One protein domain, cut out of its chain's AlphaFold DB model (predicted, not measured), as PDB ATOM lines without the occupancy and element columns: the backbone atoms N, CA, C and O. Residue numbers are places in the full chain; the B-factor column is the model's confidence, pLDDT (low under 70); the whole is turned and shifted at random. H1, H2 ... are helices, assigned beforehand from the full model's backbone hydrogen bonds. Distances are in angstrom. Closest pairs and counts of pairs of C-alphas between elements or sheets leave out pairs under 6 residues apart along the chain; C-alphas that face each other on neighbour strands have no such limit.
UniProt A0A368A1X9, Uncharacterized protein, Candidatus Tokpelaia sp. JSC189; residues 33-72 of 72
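This is residues 33 to 72 of the 72 residues of an uncharacterized protein of Candidatus Tokpelaia sp. JSC189 (UniProt A0A368A1X9). Two helices, H1 and then H2, follow one another as the arms of a wide, open V, with a tight link at its corner and a short tail, residues 69 to 72, running on from the far end of H2. The arms do not fold back on each other. The printed part has 40 residues, with two named helices and no named strand: all helix. It is extended, with a radius of gyration of the C-alphas of 16.5 A, and spans 55 by 19 by 7 A.

Begin with H1, residues 33 to 50; the tight link of 3 residues brings you to H2, residues 54 to 68. The two helices are only just apart, their closest C-alphas 8.3 A from each other. In H2 every O i to N i+4 pair is within hydrogen-bond range; in H1, 13 of 14 are.

Find C-alpha 33 at (-65.575, 63.369, -13.231); from there H1 runs 26.3 A to C-alpha 50. H2 starts at C-alpha 54, (-36.464, 47.064, -4.114), and runs 21.3 A to C-alpha 68 at (-34.046, 31.927, -18.964).

The C-alphas of Gln 33 and Glu 72, the two farthest apart, are 54.8 A apart. The printed part has no cut and stands free throughout. Look in the B-factor column for pLDDT under 70 at residues 70 to 72.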
ATOM      1  N   GLN A  33     -66.843  62.742 -12.854       89.69
ATOM      2  CA  GLN A  33     -65.575  63.369 -13.231       89.69
ATOM      3  C   GLN A  33     -64.552  63.279 -12.089       89.69
ATOM      4  O   GLN A  33     -63.386  63.008 -12.330       89.69
ATOM      5  N   GLU A  34     -64.991  63.387 -10.834       90.94
ATOM      6  CA  GLU A  34     -64.101  63.313  -9.669       90.94
ATOM      7  C   GLU A  34     -63.418  61.939  -9.519       90.94
ATOM      8  O   GLU A  34     -62.398  61.818  -8.845       90.94
ATOM      9  N   PHE A  35     -63.959  60.892 -10.155       94.12
ATOM     10  CA  PHE A  35     -63.319  59.579 -10.178       94.12
ATOM     11  C   PHE A  35     -62.026  59.593 -10.998       94.12
ATOM     12  O   PHE A  35     -61.064  58.948 -10.591       94.12
ATOM     13  N   SER A  36     -61.963  60.334 -12.116       92.94
ATOM     14  CA  SER A  36     -60.726  60.407 -12.904       92.94
ATOM     15  C   SER A  36     -59.604  61.080 -12.124       92.94
ATOM     16  O   SER A  36     -58.468  60.614 -12.166       92.94
ATOM     17  N   ASP A  37     -59.933  62.129 -11.373       93.56
ATOM     18  CA  ASP A  37     -58.964  62.875 -10.569       93.56
ATOM     19  C   ASP A  37     -58.409  61.993  -9.442       93.56
ATOM     20  O   ASP A  37     -57.199  61.935  -9.215       93.56
ATOM     21  N   GLU A  38     -59.284  61.230  -8.784       93.56
ATOM     22  CA  GLU A  38     -58.886  60.259  -7.766       93.56
ATOM     23  C   GLU A  38     -58.055  59.109  -8.356       93.56
ATOM     24  O   GLU A  38     -57.086  58.678  -7.734       93.56
ATOM     25  N   CYS A  39     -58.371  58.640  -9.568       94.00
ATOM     26  CA  CYS A  39     -57.546  57.655 -10.267       94.00
ATOM     27  C   CYS A  39     -56.131  58.176 -10.511       94.00
ATOM     28  O   CYS A  39     -55.176  57.466 -10.205       94.00
ATOM     29  N   VAL A  40     -55.981  59.402 -11.023       94.75
ATOM     30  CA  VAL A  40     -54.660  60.016 -11.234       94.75
ATOM     31  C   VAL A  40     -53.902  60.093  -9.909       94.75
ATOM     32  O   VAL A  40     -52.786  59.587  -9.814       94.75
ATOM     33  N   ARG A  41     -54.546  60.616  -8.858       95.00
ATOM     34  CA  ARG A  41     -53.957  60.725  -7.517       95.00
ATOM     35  C   ARG A  41     -53.495  59.369  -6.966       95.00
ATOM     36  O   ARG A  41     -52.431  59.281  -6.356       95.00
ATOM     37  N   GLN A  42     -54.281  58.307  -7.152       94.88
ATOM     38  CA  GLN A  42     -53.916  56.959  -6.703       94.88
ATOM     39  C   GLN A  42     -52.791  56.348  -7.539       94.88
ATOM     40  O   GLN A  42     -51.887  55.743  -6.971       94.88
ATOM     41  N   VAL A  43     -52.805  56.534  -8.861       95.31
ATOM     42  CA  VAL A  43     -51.723  56.077  -9.749       95.31
ATOM     43  C   VAL A  43     -50.398  56.726  -9.358       95.31
ATOM     44  O   VAL A  43     -49.391  56.034  -9.245       95.31
ATOM     45  N   GLU A  44     -50.388  58.030  -9.079       95.38
ATOM     46  CA  GLU A  44     -49.191  58.728  -8.596       95.38
ATOM     47  C   GLU A  44     -48.669  58.143  -7.277       95.38
ATOM     48  O   GLU A  44     -47.462  57.948  -7.120       95.38
ATOM     49  N   GLN A  45     -49.563  57.817  -6.340       94.31
ATOM     50  CA  GLN A  45     -49.182  57.195  -5.070       94.31
ATOM     51  C   GLN A  45     -48.603  55.792  -5.247       94.31
ATOM     52  O   GLN A  45     -47.599  55.476  -4.609       94.31
ATOM     53  N   VAL A  46     -49.212  54.973  -6.108       91.69
ATOM     54  CA  VAL A  46     -48.709  53.634  -6.437       91.69
ATOM     55  C   VAL A  46     -47.333  53.746  -7.083       91.69
ATOM     56  O   VAL A  46     -46.388  53.180  -6.556       91.69
ATOM     57  N   ASN A  47     -47.167  54.580  -8.112       89.44
ATOM     58  CA  ASN A  47     -45.874  54.782  -8.775       89.44
ATOM     59  C   ASN A  47     -44.771  55.228  -7.800       89.44
ATOM     60  O   ASN A  47     -43.636  54.753  -7.862       89.44
ATOM     61  N   ALA A  48     -45.099  56.136  -6.877       88.56
ATOM     62  CA  ALA A  48     -44.161  56.605  -5.860       88.56
ATOM     63  C   ALA A  48     -43.797  55.527  -4.820       88.56
ATOM     64  O   ALA A  48     -42.744  55.630  -4.181       88.56
ATOM     65  N   SER A  49     -44.668  54.537  -4.619       86.56
ATOM     66  CA  SER A  49     -44.439  53.388  -3.741       86.56
ATOM     67  C   SER A  49     -43.663  52.286  -4.456       86.56
ATOM     68  O   SER A  49     -42.666  51.811  -3.919       86.56
ATOM     69  N   ASP A  50     -44.066  51.936  -5.677       79.50
ATOM     70  CA  ASP A  50     -43.463  50.884  -6.498       79.50
ATOM     71  C   ASP A  50     -41.973  51.141  -6.712       79.50
ATOM     72  O   ASP A  50     -41.156  50.256  -6.481       79.50
ATOM     73  N   GLY A  51     -41.582  52.382  -7.032       72.50
ATOM     74  CA  GLY A  51     -40.172  52.754  -7.201       72.50
ATOM     75  C   GLY A  51     -39.296  52.574  -5.950       72.50
ATOM     76  O   GLY A  51     -38.072  52.640  -6.051       72.50
ATOM     77  N   LYS A  52     -39.889  52.357  -4.772       75.31
ATOM     78  CA  LYS A  52     -39.176  52.123  -3.506       75.31
ATOM     79  C   LYS A  52     -39.144  50.651  -3.106       75.31
ATOM     80  O   LYS A  52     -38.408  50.306  -2.180       75.31
ATOM     81  N   ASP A  53     -39.906  49.790  -3.777       81.50
ATOM     82  CA  ASP A  53     -39.993  48.375  -3.439       81.50
ATOM     83  C   ASP A  53     -38.886  47.565  -4.132       81.50
ATOM     84  O   ASP A  53     -39.087  46.808  -5.083       81.50
ATOM     85  N   LEU A  54     -37.662  47.756  -3.632       80.62
ATOM     86  CA  LEU A  54     -36.464  47.064  -4.114       80.62
ATOM     87  C   LEU A  54     -36.574  45.537  -3.989       80.62
ATOM     88  O   LEU A  54     -35.925  44.813  -4.744       80.62
ATOM     89  N   LEU A  55     -37.392  45.046  -3.050       86.75
ATOM     90  CA  LEU A  55     -37.635  43.619  -2.884       86.75
ATOM     91  C   LEU A  55     -38.376  43.071  -4.103       86.75
ATOM     92  O   LEU A  55     -37.896  42.106  -4.698       86.75
ATOM     93  N   ILE A  56     -39.477  43.712  -4.511       85.75
ATOM     94  CA  ILE A  56     -40.239  43.305  -5.700       85.75
ATOM     95  C   ILE A  56     -39.352  43.331  -6.948       85.75
ATOM     96  O   ILE A  56     -39.328  42.339  -7.677       85.75
ATOM     97  N   PHE A  57     -38.560  44.387  -7.163       85.88
ATOM     98  CA  PHE A  57     -37.633  44.438  -8.304       85.88
ATOM     99  C   PHE A  57     -36.630  43.278  -8.294       85.88
ATOM    100  O   PHE A  57     -36.488  42.583  -9.299       85.88
ATOM    101  N   SER A  58     -36.008  42.991  -7.146       88.94
ATOM    102  CA  SER A  58     -35.068  41.869  -7.036       88.94
ATOM    103  C   SER A  58     -35.738  40.515  -7.294       88.94
ATOM    104  O   SER A  58     -35.153  39.637  -7.927       88.94
ATOM    105  N   MET A  59     -36.985  40.340  -6.846       89.94
ATOM    106  CA  MET A  59     -37.760  39.124  -7.087       89.94
ATOM    107  C   MET A  59     -38.106  38.959  -8.566       89.94
ATOM    108  O   MET A  59     -38.014  37.846  -9.084       89.94
ATOM    109  N   MET A  60     -38.469  40.046  -9.252       91.19
ATOM    110  CA  MET A  60     -38.733  40.040 -10.692       91.19
ATOM    111  C   MET A  60     -37.476  39.676 -11.491       91.19
ATOM    112  O   MET A  60     -37.559  38.830 -12.379       91.19
ATOM    113  N   ASP A  61     -36.314  40.233 -11.137       91.06
ATOM    114  CA  ASP A  61     -35.031  39.908 -11.777       91.06
ATOM    115  C   ASP A  61     -34.624  38.442 -11.552       91.06
ATOM    116  O   ASP A  61     -34.172  37.755 -12.476       91.06
ATOM    117  N   MET A  62     -34.820  37.922 -10.337       91.50
ATOM    118  CA  MET A  62     -34.566  36.511 -10.028       91.50
ATOM    119  C   MET A  62     -35.489  35.584 -10.825       91.50
ATOM    120  O   MET A  62     -35.007  34.649 -11.465       91.50
ATOM    121  N   ALA A  63     -36.793  35.873 -10.854       92.44
ATOM    122  CA  ALA A  63     -37.764  35.099 -11.624       92.44
ATOM    123  C   ALA A  63     -37.459  35.130 -13.131       92.44
ATOM    124  O   ALA A  63     -37.548  34.102 -13.802       92.44
ATOM    125  N   LEU A  64     -37.048  36.288 -13.660       92.06
ATOM    126  CA  LEU A  64     -36.616  36.435 -15.049       92.06
ATOM    127  C   LEU A  64     -35.414  35.535 -15.348       92.06
ATOM    128  O   LEU A  64     -35.400  34.818 -16.348       92.06
ATOM    129  N   THR A  65     -34.427  35.539 -14.454       92.69
ATOM    130  CA  THR A  65     -33.241  34.690 -14.576       92.69
ATOM    131  C   THR A  65     -33.632  33.209 -14.581       92.69
ATOM    132  O   THR A  65     -33.145  32.456 -15.417       92.69
ATOM    133  N   ASP A  66     -34.543  32.786 -13.704       90.19
ATOM    134  CA  ASP A  66     -35.000  31.394 -13.635       90.19
ATOM    135  C   ASP A  66     -35.756  30.943 -14.894       90.19
ATOM    136  O   ASP A  66     -35.550  29.819 -15.352       90.19
ATOM    137  N   LEU A  67     -36.551  31.820 -15.520       89.31
ATOM    138  CA  LEU A  67     -37.206  31.529 -16.803       89.31
ATOM    139  C   LEU A  67     -36.201  31.308 -17.941       89.31
ATOM    140  O   LEU A  67     -36.430  30.470 -18.814       89.31
ATOM    141  N   PHE A  68     -35.084  32.040 -17.936       86.94
ATOM    142  CA  PHE A  68     -34.046  31.927 -18.964       86.94
ATOM    143  C   PHE A  68     -32.964  30.884 -18.654       86.94
ATOM    144  O   PHE A  68     -32.167  30.572 -19.537       86.94
ATOM    145  N   LYS A  69     -32.951  30.295 -17.451       74.00
ATOM    146  CA  LYS A  69     -32.029  29.209 -17.073       74.00
ATOM    147  C   LYS A  69     -32.337  27.862 -17.742       74.00
ATOM    148  O   LYS A  69     -31.506  26.965 -17.659       74.00
ATOM    149  N   VAL A  70     -33.477  27.690 -18.419       64.06
ATOM    150  CA  VAL A  70     -33.816  26.426 -19.102       64.06
ATOM    151  C   VAL A  70     -33.592  26.545 -20.610       64.06
ATOM    152  O   VAL A  70     -34.509  26.859 -21.369       64.06
ATOM    153  N   LYS A  71     -32.356  26.272 -21.033       59.28
ATOM    154  CA  LYS A  71     -31.984  25.793 -22.375       59.28
ATOM    155  C   LYS A  71     -30.581  25.164 -22.322       59.28
ATOM    156  O   LYS A  71     -29.652  25.671 -22.936       59.28
ATOM    157  N   GLU A  72     -30.448  24.064 -21.586       51.75
ATOM    158  CA  GLU A  72     -29.434  23.027 -21.839       51.75
ATOM    159  C   GLU A  72     -30.077  21.648 -21.698       51.75
ATOM    160  O   GLU A  72     -30.851  21.458 -20.730       51.75
TER     161      GLU A  72